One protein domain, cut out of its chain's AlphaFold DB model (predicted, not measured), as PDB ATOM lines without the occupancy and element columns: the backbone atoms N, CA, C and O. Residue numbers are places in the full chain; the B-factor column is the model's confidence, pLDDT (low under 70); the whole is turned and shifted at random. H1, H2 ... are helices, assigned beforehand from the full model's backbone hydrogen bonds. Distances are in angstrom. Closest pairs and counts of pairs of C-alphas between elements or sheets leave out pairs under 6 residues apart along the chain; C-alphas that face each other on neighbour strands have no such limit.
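What this domain is: This is residues 2 to 103 of the 136 residues of an uncharacterized protein of Flavobacterium sp. xlx-221 (UniProt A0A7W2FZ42). What does one see first? A long helical hairpin, H4 and H5, has a loose head of three helices, H1, H2 and H3, at the end where H4 begins. H1 crosses H4 there, and the short H2 and H3 make a corner beside H1. What is it made of? The 102 printed residues hold five named helices, in the order H1, H2, H3, H4, H5, and no named strand, and the class is all helix. How spread out is it? The whole is loose, with a radius of gyration of the C-alphas of 18.3 A and spans of 57 by 26 by 22 A.

Where its parts are: Where do the first helices run? H1 is residues 2 to 18, 24.5 A from C-alpha 2 at (-66.669, 51.597, 95.439) to C-alpha 18. H2 is residues 27 to 35, 12.2 A, and H3 is residues 37 to 43, 9.9 A. Where do the long ones run? H4 is residues 46 to 74, 42.0 A from C-alpha 46 at (-60.987, 38.615, 80.396) to C-alpha 74. H5 is residues 81 to 103, 32.1 A, and ends at C-alpha 103 at (-58.218, 51.289, 67.988).

How they stand to each other: How does H1 meet H4? Residues 11 to 15 of H1 touch residues 52 to 56 of H4, with the closest C-alphas, Val 14 and Tyr 53, 6.4 A apart. Their lines are about perpendicular at 71 degrees, only just more than steep. Where are H2 and H3? They only just touch, with 3 pairs of C-alphas within 8 A, and only at the corner; the closest C-alphas, Leu 33 and Leu 40, are 5.9 A apart. H1 is close to but not clearly touching H2, where the closest C-alphas, Ile 9 and Glu 29, are 7.2 A apart, and H3, where those of Phe 6 and Leu 39 are 7.3 A apart. How does H5 return? H4 and H5 form a hairpin: they touch, with the C-alphas of Ser 61 and Ala 95 closest at 4.7 A, and run opposite ways at a shallow tilt of 27 degrees. H5 is apart from H1, H2 and H3. What do the backbones show? Every O i to N i+4 pair is within hydrogen-bond range in H1, H2 and H4, against 2 of 3 in H3 and 17 of 19 in H5.

The domain as a whole: How far does it reach? The two C-alphas farthest apart, of Lys 35 and His 79, are 57.0 A apart. Is anything cut or long? The printed part has no cut, and no link is long; residues 78 to 83, of which 81 to 83 belong to H5, stand free. How sure is the model? The mean pLDDT of the printed part is 88.7, and no printed residue is under 70.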
ATOM      1  N   ALA A   2     -67.244  52.936  95.664       77.62
ATOM      2  CA  ALA A   2     -66.669  51.597  95.439       77.62
ATOM      3  C   ALA A   2     -66.189  51.320  93.995       77.62
ATOM      4  O   ALA A   2     -65.108  50.785  93.790       77.62
ATOM      5  N   LYS A   3     -66.947  51.744  92.973       81.25
ATOM      6  CA  LYS A   3     -66.548  51.573  91.561       81.25
ATOM      7  C   LYS A   3     -65.259  52.328  91.201       81.25
ATOM      8  O   LYS A   3     -64.497  51.851  90.368       81.25
ATOM      9  N   ASN A   4     -65.017  53.488  91.817       86.81
ATOM     10  CA  ASN A   4     -63.819  54.284  91.547       86.81
ATOM     11  C   ASN A   4     -62.590  53.643  92.190       86.81
ATOM     12  O   ASN A   4     -61.567  53.531  91.529       86.81
ATOM     13  N   GLU A   5     -62.711  53.172  93.434       87.00
ATOM     14  CA  GLU A   5     -61.644  52.425  94.113       87.00
ATOM     15  C   GLU A   5     -61.305  51.131  93.367       87.00
ATOM     16  O   GLU A   5     -60.144  50.874  93.069       87.00
ATOM     17  N   PHE A   6     -62.315  50.379  92.925       89.44
ATOM     18  CA  PHE A   6     -62.100  49.203  92.083       89.44
ATOM     19  C   PHE A   6     -61.355  49.525  90.785       89.44
ATOM     20  O   PHE A   6     -60.403  48.837  90.430       89.44
ATOM     21  N   ASN A   7     -61.771  50.579  90.076       88.12
ATOM     22  CA  ASN A   7     -61.103  50.981  88.843       88.12
ATOM     23  C   ASN A   7     -59.639  51.360  89.093       88.12
ATOM     24  O   ASN A   7     -58.805  50.960  88.297       88.12
ATOM     25  N   LYS A   8     -59.321  52.055  90.195       90.12
ATOM     26  CA  LYS A   8     -57.931  52.375  90.556       90.12
ATOM     27  C   LYS A   8     -57.093  51.121  90.785       90.12
ATOM     28  O   LYS A   8     -55.966  51.067  90.312       90.12
ATOM     29  N   ILE A   9     -57.644  50.126  91.484       90.75
ATOM     30  CA  ILE A   9     -56.960  48.848  91.724       90.75
ATOM     31  C   ILE A   9     -56.661  48.159  90.390       90.75
ATOM     32  O   ILE A   9     -55.520  47.789  90.135       90.75
ATOM     33  N   VAL A  10     -57.665  48.045  89.516       90.25
ATOM     34  CA  VAL A  10     -57.506  47.443  88.183       90.25
ATOM     35  C   VAL A  10     -56.474  48.207  87.356       90.25
ATOM     36  O   VAL A  10     -55.602  47.599  86.750       90.25
ATOM     37  N   ASP A  11     -56.557  49.535  87.341       90.94
ATOM     38  CA  ASP A  11     -55.647  50.385  86.582       90.94
ATOM     39  C   ASP A  11     -54.199  50.217  87.078       90.94
ATOM     40  O   ASP A  11     -53.295  50.049  86.267       90.94
ATOM     41  N   LYS A  12     -53.988  50.145  88.400       90.56
ATOM     42  CA  LYS A  12     -52.686  49.853  89.020       90.56
ATOM     43  C   LYS A  12     -52.160  48.463  88.649       90.56
ATOM     44  O   LYS A  12     -50.961  48.315  88.437       90.56
ATOM     45  N   MET A  13     -53.027  47.451  88.588       90.25
ATOM     46  CA  MET A  13     -52.640  46.099  88.162       90.25
ATOM     47  C   MET A  13     -52.159  46.104  86.710       90.25
ATOM     48  O   MET A  13     -51.044  45.676  86.446       90.25
ATOM     49  N   VAL A  14     -52.951  46.682  85.803       89.88
ATOM     50  CA  VAL A  14     -52.600  46.789  84.378       89.88
ATOM     51  C   VAL A  14     -51.294  47.562  84.184       89.88
ATOM     52  O   VAL A  14     -50.453  47.151  83.392       89.88
ATOM     53  N   ASP A  15     -51.095  48.660  84.918       89.19
ATOM     54  CA  ASP A  15     -49.864  49.451  84.825       89.19
ATOM     55  C   ASP A  15     -48.638  48.681  85.337       89.19
ATOM     56  O   ASP A  15     -47.556  48.804  84.766       89.19
ATOM     57  N   ASN A  16     -48.786  47.888  86.402       89.75
ATOM     58  CA  ASN A  16     -47.697  47.052  86.902       89.75
ATOM     59  C   ASN A  16     -47.342  45.945  85.908       89.75
ATOM     60  O   ASN A  16     -46.160  45.762  85.635       89.75
ATOM     61  N   ASP A  17     -48.338  45.274  85.330       88.81
ATOM     62  CA  ASP A  17     -48.124  44.218  84.340       88.81
ATOM     63  C   ASP A  17     -47.430  44.763  83.078       88.81
ATOM     64  O   ASP A  17     -46.471  44.174  82.585       88.81
ATOM     65  N   LEU A  18     -47.861  45.929  82.575       85.38
ATOM     66  CA  LEU A  18     -47.245  46.587  81.412       85.38
ATOM     67  C   LEU A  18     -45.791  47.015  81.652       85.38
ATOM     68  O   LEU A  18     -45.027  47.144  80.699       85.38
ATOM     69  N   LEU A  19     -45.426  47.274  82.907       86.75
ATOM     70  CA  LEU A  19     -44.084  47.699  83.308       86.75
ATOM     71  C   LEU A  19     -43.248  46.555  83.899       86.75
ATOM     72  O   LEU A  19     -42.177  46.829  84.439       86.75
ATOM     73  N   ASP A  20     -43.747  45.317  83.829       84.69
ATOM     74  CA  ASP A  20     -43.134  44.113  84.403       84.69
ATOM     75  C   ASP A  20     -42.744  44.285  85.888       84.69
ATOM     76  O   ASP A  20     -41.659  43.928  86.350       84.69
ATOM     77  N   LYS A  21     -43.631  44.926  86.660       86.06
ATOM     78  CA  LYS A  21     -43.457  45.179  88.095       86.06
ATOM     79  C   LYS A  21     -44.209  44.146  88.919       86.06
ATOM     80  O   LYS A  21     -45.351  43.804  88.626       86.06
ATOM     81  N   SER A  22     -43.614  43.735  90.040       81.31
ATOM     82  CA  SER A  22     -44.284  42.864  91.010       81.31
ATOM     83  C   SER A  22     -45.582  43.499  91.517       81.31
ATOM     84  O   SER A  22     -45.572  44.628  92.026       81.31
ATOM     85  N   LEU A  23     -46.690  42.763  91.433       80.75
ATOM     86  CA  LEU A  23     -47.977  43.224  91.932       80.75
ATOM     87  C   LEU A  23     -47.975  43.301  93.466       80.75
ATOM     88  O   LEU A  23     -48.075  42.286  94.147       80.75
ATOM     89  N   ASN A  24     -47.952  44.523  93.999       82.12
ATOM     90  CA  ASN A  24     -48.104  44.782  95.430       82.12
ATOM     91  C   ASN A  24     -49.432  45.503  95.702       82.12
ATOM     92  O   ASN A  24     -49.540  46.736  95.614       82.12
ATOM     93  N   LEU A  25     -50.462  44.713  96.017       84.12
ATOM     94  CA  LEU A  25     -51.714  45.218  96.576       84.12
ATOM     95  C   LEU A  25     -51.536  45.467  98.076       84.12
ATOM     96  O   LEU A  25     -50.924  44.679  98.790       84.12
ATOM     97  N   THR A  26     -52.065  46.585  98.552       89.00
ATOM     98  CA  THR A  26     -52.094  46.921  99.976       89.00
ATOM     99  C   THR A  26     -53.171  46.110 100.697       89.00
ATOM    100  O   THR A  26     -54.171  45.718 100.095       89.00
ATOM    101  N   ASN A  27     -53.021  45.919 102.011       89.38
ATOM    102  CA  ASN A  27     -54.022  45.215 102.826       89.38
ATOM    103  C   ASN A  27     -55.420  45.850 102.705       89.38
ATOM    104  O   ASN A  27     -56.413  45.142 102.605       89.38
ATOM    105  N   ASN A  28     -55.494  47.180 102.590       88.69
ATOM    106  CA  ASN A  28     -56.758  47.891 102.383       88.69
ATOM    107  C   ASN A  28     -57.417  47.555 101.030       88.69
ATOM    108  O   ASN A  28     -58.642  47.455 100.953       88.69
ATOM    109  N   GLU A  29     -56.628  47.389  99.960       87.75
ATOM    110  CA  GLU A  29     -57.128  46.997  98.633       87.75
ATOM    111  C   GLU A  29     -57.630  45.543  98.646       87.75
ATOM    112  O   GLU A  29     -58.691  45.254  98.089       87.75
ATOM    113  N   LEU A  30     -56.920  44.643  99.335       88.19
ATOM    114  CA  LEU A  30     -57.332  43.247  99.517       88.19
ATOM    115  C   LEU A  30     -58.633  43.140 100.325       88.19
ATOM    116  O   LEU A  30     -59.585  42.499  99.871       88.19
ATOM    117  N   ASP A  31     -58.721  43.842 101.456       91.38
ATOM    118  CA  ASP A  31     -59.927  43.900 102.289       91.38
ATOM    119  C   ASP A  31     -61.122  44.473 101.516       91.38
ATOM    120  O   ASP A  31     -62.261  44.016 101.661       91.38
ATOM    121  N   PHE A  32     -60.880  45.480 100.669       89.94
ATOM    122  CA  PHE A  32     -61.906  46.053  99.804       89.94
ATOM    123  C   PHE A  32     -62.440  45.028  98.793       89.94
ATOM    124  O   PHE A  32     -63.659  44.918  98.623       89.94
ATOM    125  N   LEU A  33     -61.557  44.263  98.142       87.94
ATOM    126  CA  LEU A  33     -61.951  43.228  97.183       87.94
ATOM    127  C   LEU A  33     -62.699  42.076  97.862       87.94
ATOM    128  O   LEU A  33     -63.725  41.631  97.343       87.94
ATOM    129  N   GLN A  34     -62.257  41.655  99.048       89.31
ATOM    130  CA  GLN A  34     -62.915  40.604  99.825       89.31
ATOM    131  C   GLN A  34     -64.342  40.999 100.232       89.31
ATOM    132  O   GLN A  34     -65.267  40.194 100.131       89.31
ATOM    133  N   LYS A  35     -64.553  42.263 100.626       91.50
ATOM    134  CA  LYS A  35     -65.885  42.799 100.961       91.50
ATOM    135  C   LYS A  35     -66.808  42.947  99.744       91.50
ATOM    136  O   LYS A  35     -68.009  43.137  99.919       91.50
ATOM    137  N   ASN A  36     -66.282  42.861  98.518       88.88
ATOM    138  CA  ASN A  36     -67.033  43.071  97.278       88.88
ATOM    139  C   ASN A  36     -66.825  41.923  96.262       88.88
ATOM    140  O   ASN A  36     -66.282  42.150  95.177       88.88
ATOM    141  N   PRO A  37     -67.330  40.702  96.527       84.31
ATOM    142  CA  PRO A  37     -67.075  39.520  95.692       84.31
ATOM    143  C   PRO A  37     -67.564  39.656  94.239       84.31
ATOM    144  O   PRO A  37     -66.968  39.099  93.321       84.31
ATOM    145  N   ARG A  38     -68.610  40.456  93.986       86.31
ATOM    146  CA  ARG A  38     -69.062  40.765  92.614       86.31
ATOM    147  C   ARG A  38     -68.017  41.540  91.805       86.31
ATOM    148  O   ARG A  38     -67.925  41.359  90.597       86.31
ATOM    149  N   LEU A  39     -67.255  42.420  92.456       85.00
ATOM    150  CA  LEU A  39     -66.176  43.171  91.811       85.00
ATOM    151  C   LEU A  39     -64.951  42.280  91.607       85.00
ATOM    152  O   LEU A  39     -64.303  42.370  90.571       85.00
ATOM    153  N   LEU A  40     -64.696  41.360  92.538       83.19
ATOM    154  CA  LEU A  40     -63.663  40.340  92.382       83.19
ATOM    155  C   LEU A  40     -63.912  39.456  91.149       83.19
ATOM    156  O   LEU A  40     -63.007  39.273  90.345       83.19
ATOM    157  N   ALA A  41     -65.148  39.004  90.920       84.81
ATOM    158  CA  ALA A  41     -65.499  38.254  89.706       84.81
ATOM    159  C   ALA A  41     -65.229  39.046  88.409       84.81
ATOM    160  O   ALA A  41     -64.943  38.473  87.360       84.81
ATOM    161  N   LYS A  42     -65.278  40.380  88.483       85.50
ATOM    162  CA  LYS A  42     -64.963  41.261  87.358       85.50
ATOM    163  C   LYS A  42     -63.456  41.405  87.111       85.50
ATOM    164  O   LYS A  42     -63.072  41.717  85.990       85.50
ATOM    165  N   LEU A  43     -62.600  41.164  88.110       83.75
ATOM    166  CA  LEU A  43     -61.145  41.083  87.900       83.75
ATOM    167  C   LEU A  43     -60.761  39.877  87.042       83.75
ATOM    168  O   LEU A  43     -59.814  39.961  86.271       83.75
ATOM    169  N   SER A  44     -61.516  38.782  87.138       84.50
ATOM    170  CA  SER A  44     -61.337  37.596  86.293       84.50
ATOM    171  C   SER A  44     -62.035  37.687  84.931       84.50
ATOM    172  O   SER A  44     -61.931  36.758  84.133       84.50
ATOM    173  N   ASP A  45     -62.763  38.770  84.643       87.31
ATOM    174  CA  ASP A  45     -63.404  38.958  83.342       87.31
ATOM    175  C   ASP A  45     -62.364  39.386  82.299       87.31
ATOM    176  O   ASP A  45     -61.955  40.548  82.216       87.31
ATOM    177  N   THR A  46     -61.967  38.426  81.467       85.94
ATOM    178  CA  THR A  46     -60.987  38.615  80.396       85.94
ATOM    179  C   THR A  46     -61.351  39.761  79.452       85.94
ATOM    180  O   THR A  46     -60.456  40.498  79.037       85.94
ATOM    181  N   SER A  47     -62.629  39.953  79.104       86.62
ATOM    182  CA  SER A  47     -63.008  41.027  78.173       86.62
ATOM    183  C   SER A  47     -62.863  42.397  78.830       86.62
ATOM    184  O   SER A  47     -62.359  43.347  78.222       86.62
ATOM    185  N   PHE A  48     -63.240  42.501  80.107       88.44
ATOM    186  CA  PHE A  48     -63.050  43.727  80.874       88.44
ATOM    187  C   PHE A  48     -61.566  44.099  80.997       88.44
ATOM    188  O   PHE A  48     -61.203  45.249  80.733       88.44
ATOM    189  N   ILE A  49     -60.708  43.135  81.343       89.00
ATOM    190  CA  ILE A  49     -59.267  43.361  81.489       89.00
ATOM    191  C   ILE A  49     -58.623  43.721  80.145       89.00
ATOM    192  O   ILE A  49     -57.930  44.732  80.061       89.00
ATOM    193  N   LYS A  50     -58.917  42.999  79.056       90.19
ATOM    194  CA  LYS A  50     -58.409  43.339  77.712       90.19
ATOM    195  C   LYS A  50     -58.733  44.775  77.305       90.19
ATOM    196  O   LYS A  50     -57.858  45.496  76.832       90.19
ATOM    197  N   LYS A  51     -59.972  45.226  77.531       90.88
ATOM    198  CA  LYS A  51     -60.375  46.613  77.243       90.88
ATOM    199  C   LYS A  51     -59.559  47.626  78.048       90.88
ATOM    200  O   LYS A  51     -59.231  48.685  77.519       90.88
ATOM    201  N   LYS A  52     -59.205  47.308  79.297       92.38
ATOM    202  CA  LYS A  52     -58.334  48.152  80.127       92.38
ATOM    203  C   LYS A  52     -56.913  48.239  79.577       92.38
ATOM    204  O   LYS A  52     -56.403  49.349  79.461       92.38
ATOM    205  N   TYR A  53     -56.328  47.117  79.162       91.44
ATOM    206  CA  TYR A  53     -55.026  47.097  78.484       91.44
ATOM    207  C   TYR A  53     -55.029  47.945  77.209       91.44
ATOM    208  O   TYR A  53     -54.173  48.811  77.042       91.44
ATOM    209  N   ILE A  54     -56.030  47.761  76.344       93.12
ATOM    210  CA  ILE A  54     -56.165  48.536  75.102       93.12
ATOM    211  C   ILE A  54     -56.291  50.033  75.403       93.12
ATOM    212  O   ILE A  54     -55.653  50.855  74.749       93.12
ATOM    213  N   PHE A  55     -57.077  50.403  76.419       93.25
ATOM    214  CA  PHE A  55     -57.231  51.801  76.813       93.25
ATOM    215  C   PHE A  55     -55.929  52.401  77.355       93.25
ATOM    216  O   PHE A  55     -55.606  53.544  77.037       93.25
ATOM    217  N   ARG A  56     -55.159  51.643  78.147       92.12
ATOM    218  CA  ARG A  56     -53.847  52.083  78.636       92.12
ATOM    219  C   ARG A  56     -52.853  52.283  77.501       92.12
ATOM    220  O   ARG A  56     -52.222  53.334  77.457       92.12
ATOM    221  N   LEU A  57     -52.776  51.347  76.558       91.19
ATOM    222  CA  LEU A  57     -51.928  51.490  75.373       91.19
ATOM    223  C   LEU A  57     -52.324  52.717  74.549       91.19
ATOM    224  O   LEU A  57     -51.468  53.537  74.239       91.19
ATOM    225  N   ALA A  58     -53.620  52.912  74.289       93.94
ATOM    226  CA  ALA A  58     -54.104  54.098  73.589       93.94
ATOM    227  C   ALA A  58     -53.741  55.400  74.327       93.94
ATOM    228  O   ALA A  58     -53.326  56.367  73.692       93.94
ATOM    229  N   ALA A  59     -53.856  55.430  75.659       93.75
ATOM    230  CA  ALA A  59     -53.482  56.592  76.463       93.75
ATOM    231  C   ALA A  59     -51.978  56.901  76.377       93.75
ATOM    232  O   ALA A  59     -51.607  58.066  76.231       93.75
ATOM    233  N   VAL A  60     -51.123  55.875  76.420       92.75
ATOM    234  CA  VAL A  60     -49.669  56.022  76.236       92.75
ATOM    235  C   VAL A  60     -49.355  56.559  74.842       92.75
ATOM    236  O   VAL A  60     -48.594  57.518  74.721       92.75
ATOM    237  N   SER A  61     -49.992  56.022  73.800       94.06
ATOM    238  CA  SER A  61     -49.822  56.505  72.427       94.06
ATOM    239  C   SER A  61     -50.216  57.975  72.284       94.06
ATOM    240  O   SER A  61     -49.457  58.771  71.743       94.06
ATOM    241  N   VAL A  62     -51.375  58.373  72.823       94.94
ATOM    242  CA  VAL A  62     -51.810  59.780  72.803       94.94
ATOM    243  C   VAL A  62     -50.807  60.669  73.534       94.94
ATOM    244  O   VAL A  62     -50.454  61.733  73.032       94.94
ATOM    245  N   PHE A  63     -50.311  60.238  74.693       94.25
ATOM    246  CA  PHE A  63     -49.308  60.991  75.441       94.25
ATOM    247  C   PHE A  63     -48.010  61.184  74.642       94.25
ATOM    248  O   PHE A  63     -47.494  62.299  74.586       94.25
ATOM    249  N   MET A  64     -47.526  60.141  73.963       93.25
ATOM    250  CA  MET A  64     -46.359  60.232  73.079       93.25
ATOM    251  C   MET A  64     -46.592  61.195  71.907       93.25
ATOM    252  O   MET A  64     -45.727  62.020  71.626       93.25
ATOM    253  N   VAL A  65     -47.773  61.156  71.273       93.88
ATOM    254  CA  VAL A  65     -48.156  62.108  70.212       93.88
ATOM    255  C   VAL A  65     -48.115  63.548  70.723       93.88
ATOM    256  O   VAL A  65     -47.574  64.429  70.056       93.88
ATOM    257  N   VAL A  66     -48.674  63.794  71.911       93.94
ATOM    258  CA  VAL A  66     -48.696  65.128  72.522       93.94
ATOM    259  C   VAL A  66     -47.277  65.615  72.808       93.94
ATOM    260  O   VAL A  66     -46.959  66.749  72.464       93.94
ATOM    261  N   ILE A  67     -46.409  64.769  73.371       91.81
ATOM    262  CA  ILE A  67     -44.999  65.116  73.605       91.81
ATOM    263  C   ILE A  67     -44.294  65.459  72.293       91.81
ATOM    264  O   ILE A  67     -43.647  66.502  72.216       91.81
ATOM    265  N   ALA A  68     -44.442  64.613  71.270       90.69
ATOM    266  CA  ALA A  68     -43.821  64.830  69.969       90.69
ATOM    267  C   ALA A  68     -44.246  66.178  69.370       90.69
ATOM    268  O   ALA A  68     -43.402  66.970  68.953       90.69
ATOM    269  N   LYS A  69     -45.549  66.489  69.420       90.25
ATOM    270  CA  LYS A  69     -46.083  67.763  68.927       90.25
ATOM    271  C   LYS A  69     -45.632  68.959  69.758       90.25
ATOM    272  O   LYS A  69     -45.306  69.991  69.186       90.25
ATOM    273  N   ILE A  70     -45.578  68.847  71.084       90.19
ATOM    274  CA  ILE A  70     -45.061  69.929  71.933       90.19
ATOM    275  C   ILE A  70     -43.600  70.217  71.587       90.19
ATOM    276  O   ILE A  70     -43.241  71.381  71.431       90.19
ATOM    277  N   ALA A  71     -42.767  69.187  71.438       87.31
ATOM    278  CA  ALA A  71     -41.363  69.364  71.082       87.31
ATOM    279  C   ALA A  71     -41.186  70.010  69.701       87.31
ATOM    280  O   ALA A  71     -40.341  70.890  69.550       87.31
ATOM    281  N   GLU A  72     -42.024  69.627  68.733       86.44
ATOM    282  CA  GLU A  72     -42.067  70.232  67.399       86.44
ATOM    283  C   GLU A  72     -42.445  71.720  67.466       86.44
ATOM    284  O   GLU A  72     -41.733  72.558  66.923       86.44
ATOM    285  N   TYR A  73     -43.520  72.070  68.182       87.56
ATOM    286  CA  TYR A  73     -44.014  73.451  68.265       87.56
ATOM    287  C   TYR A  73     -43.136  74.385  69.094       87.56
ATOM    288  O   TYR A  73     -43.085  75.582  68.824       87.56
ATOM    289  N   THR A  74     -42.503  73.873  70.147       87.25
ATOM    290  CA  THR A  74     -41.674  74.690  71.048       87.25
ATOM    291  C   THR A  74     -40.243  74.846  70.554       87.25
ATOM    292  O   THR A  74     -39.479  75.581  71.176       87.25
ATOM    293  N   GLU A  75     -39.865  74.141  69.480       82.19
ATOM    294  CA  GLU A  75     -38.499  74.092  68.948       82.19
ATOM    295  C   GLU A  75     -37.441  73.782  70.026       82.19
ATOM    296  O   GLU A  75     -36.261  74.119  69.887       82.19
ATOM    297  N   MET A  76     -37.854  73.111  71.109       74.88
ATOM    298  CA  MET A  76     -37.069  72.927  72.335       74.88
ATOM    299  C   MET A  76     -35.745  72.192  72.081       74.88
ATOM    300  O   MET A  76     -34.788  72.335  72.840       74.88
ATOM    301  N   LEU A  77     -35.685  71.419  70.995       79.25
ATOM    302  CA  LEU A  77     -34.534  70.623  70.579       79.25
ATOM    303  C   LEU A  77     -33.980  71.035  69.211       79.25
ATOM    304  O   LEU A  77     -33.173  70.302  68.649       79.25
ATOM    305  N   SER A  78     -34.349  72.207  68.687       76.19
ATOM    306  CA  SER A  78     -33.901  72.702  67.370       76.19
ATOM    307  C   SER A  78     -32.380  72.669  67.175       76.19
ATOM    308  O   SER A  78     -31.898  72.429  66.071       76.19
ATOM    309  N   HIS A  79     -31.615  72.852  68.254       83.38
ATOM    310  CA  HIS A  79     -30.150  72.819  68.236       83.38
ATOM    311  C   HIS A  79     -29.568  71.396  68.154       83.38
ATOM    312  O   HIS A  79     -28.423  71.220  67.741       83.38
ATOM    313  N   TYR A  80     -30.344  70.373  68.517       85.12
ATOM    314  CA  TYR A  80     -29.960  68.964  68.469       85.12
ATOM    315  C   TYR A  80     -30.731  68.260  67.351       85.12
ATOM    316  O   TYR A  80     -31.722  67.578  67.602       85.12
ATOM    317  N   THR A  81     -30.258  68.402  66.113       83.00
ATOM    318  CA  THR A  81     -30.930  67.901  64.898       83.00
ATOM    319  C   THR A  81     -31.364  66.435  64.989       83.00
ATOM    320  O   THR A  81     -32.508  66.121  64.677       83.00
ATOM    321  N   VAL A  82     -30.491  65.549  65.482       86.75
ATOM    322  CA  VAL A  82     -30.784  64.111  65.628       86.75
ATOM    323  C   VAL A  82     -31.846  63.844  66.697       86.75
ATOM    324  O   VAL A  82     -32.746  63.036  66.484       86.75
ATOM    325  N   LEU A  83     -31.755  64.517  67.849       84.62
ATOM    326  CA  LEU A  83     -32.707  64.315  68.943       84.62
ATOM    327  C   LEU A  83     -34.084  64.874  68.576       84.62
ATOM    328  O   LEU A  83     -35.097  64.264  68.903       84.62
ATOM    329  N   ASN A  84     -34.108  66.011  67.877       86.88
ATOM    330  CA  ASN A  84     -35.327  66.615  67.367       86.88
ATOM    331  C   ASN A  84     -36.035  65.667  66.394       86.88
ATOM    332  O   ASN A  84     -37.194  65.351  66.614       86.88
ATOM    333  N   ASP A  85     -35.328  65.145  65.388       86.69
ATOM    334  CA  ASP A  85     -35.903  64.239  64.382       86.69
ATOM    335  C   ASP A  85     -36.438  62.929  64.993       86.69
ATOM    336  O   ASP A  85     -37.550  62.486  64.694       86.69
ATOM    337  N   LEU A  86     -35.699  62.343  65.942       88.44
ATOM    338  CA  LEU A  86     -36.164  61.182  66.709       88.44
ATOM    339  C   LEU A  86     -37.472  61.461  67.456       88.44
ATOM    340  O   LEU A  86     -38.350  60.602  67.528       88.44
ATOM    341  N   LEU A  87     -37.607  62.647  68.040       85.38
ATOM    342  CA  LEU A  87     -38.707  62.957  68.944       85.38
ATOM    343  C   LEU A  87     -39.934  63.514  68.210       85.38
ATOM    344  O   LEU A  87     -41.057  63.254  68.632       85.38
ATOM    345  N   THR A  88     -39.747  64.231  67.103       86.75
ATOM    346  CA  THR A  88     -40.846  64.811  66.318       86.75
ATOM    347  C   THR A  88     -41.343  63.874  65.227       86.75
ATOM    348  O   THR A  88     -42.551  63.805  65.019       86.75
ATOM    349  N   ASN A  89     -40.462  63.107  64.575       88.88
ATOM    350  CA  ASN A  89     -40.842  62.235  63.462       88.88
ATOM    351  C   ASN A  89     -40.947  60.768  63.888       88.88
ATOM    352  O   ASN A  89     -42.003  60.156  63.719       88.88
ATOM    353  N   VAL A  90     -39.891  60.198  64.479       91.81
ATOM    354  CA  VAL A  90     -39.878  58.758  64.809       91.81
ATOM    355  C   VAL A  90     -40.869  58.441  65.929       91.81
ATOM    356  O   VAL A  90     -41.738  57.588  65.756       91.81
ATOM    357  N   LEU A  91     -40.789  59.155  67.055       91.88
ATOM    358  CA  LEU A  91     -41.704  58.963  68.183       91.88
ATOM    359  C   LEU A  91     -43.160  59.213  67.773       91.88
ATOM    360  O   LEU A  91     -44.041  58.455  68.173       91.88
ATOM    361  N   PHE A  92     -43.415  60.231  66.948       92.88
ATOM    362  CA  PHE A  92     -44.752  60.501  66.424       92.88
ATOM    363  C   PHE A  92     -45.267  59.352  65.550       92.88
ATOM    364  O   PHE A  92     -46.395  58.904  65.750       92.88
ATOM    365  N   SER A  93     -44.446  58.843  64.625       94.94
ATOM    366  CA  SER A  93     -44.814  57.723  63.748       94.94
ATOM    367  C   SER A  93     -45.169  56.479  64.561       94.94
ATOM    368  O   SER A  93     -46.253  55.920  64.401       94.94
ATOM    369  N   VAL A  94     -44.298  56.099  65.503       94.31
ATOM    370  CA  VAL A  94     -44.522  54.953  66.396       94.31
ATOM    371  C   VAL A  94     -45.802  55.142  67.209       94.31
ATOM    372  O   VAL A  94     -46.629  54.234  67.298       94.31
ATOM    373  N   ALA A  95     -46.012  56.334  67.767       94.06
ATOM    374  CA  ALA A  95     -47.193  56.616  68.569       94.06
ATOM    375  C   ALA A  95     -48.491  56.551  67.744       94.06
ATOM    376  O   ALA A  95     -49.494  56.011  68.216       94.06
ATOM    377  N   MET A  96     -48.479  57.040  66.502       94.56
ATOM    378  CA  MET A  96     -49.627  56.958  65.594       94.56
ATOM    379  C   MET A  96     -49.945  55.516  65.188       94.56
ATOM    380  O   MET A  96     -51.114  55.124  65.200       94.56
ATOM    381  N   GLU A  97     -48.928  54.704  64.894       96.00
ATOM    382  CA  GLU A  97     -49.104  53.277  64.603       96.00
ATOM    383  C   GLU A  97     -49.670  52.520  65.808       96.00
ATOM    384  O   GLU A  97     -50.656  51.788  65.681       96.00
ATOM    385  N   MET A  98     -49.115  52.750  67.003       95.06
ATOM    386  CA  MET A  98     -49.613  52.150  68.242       95.06
ATOM    387  C   MET A  98     -51.054  52.572  68.550       95.06
ATOM    388  O   MET A  98     -51.859  51.756  69.013       95.06
ATOM    389  N   LEU A  99     -51.408  53.838  68.308       95.00
ATOM    390  CA  LEU A  99     -52.776  54.329  68.468       95.00
ATOM    391  C   LEU A  99     -53.728  53.621  67.496       95.00
ATOM    392  O   LEU A  99     -54.771  53.120  67.919       95.00
ATOM    393  N   GLY A 100     -53.347  53.520  66.218       94.06
ATOM    394  CA  GLY A 100     -54.107  52.795  65.199       94.06
ATOM    395  C   GLY A 100     -54.324  51.326  65.570       94.06
ATOM    396  O   GLY A 100     -55.460  50.847  65.564       94.06
ATOM    397  N   ALA A 101     -53.264  50.631  65.989       95.19
ATOM    398  CA  ALA A 101     -53.333  49.245  66.446       95.19
ATOM    399  C   ALA A 101     -54.265  49.078  67.659       95.19
ATOM    400  O   ALA A 101     -55.076  48.153  67.696       95.19
ATOM    401  N   SER A 102     -54.209  50.007  68.619       94.12
ATOM    402  CA  SER A 102     -55.079  49.993  69.804       94.12
ATOM    403  C   SER A 102     -56.554  50.168  69.428       94.12
ATOM    404  O   SER A 102     -57.419  49.453  69.938       94.12
ATOM    405  N   ILE A 103     -56.856  51.073  68.492       93.88
ATOM    406  CA  ILE A 103     -58.218  51.289  67.988       93.88
ATOM    407  C   ILE A 103     -58.735  50.032  67.274       93.88
ATOM    408  O   ILE A 103     -59.851  49.585  67.544       93.88
TER     409      ILE A 103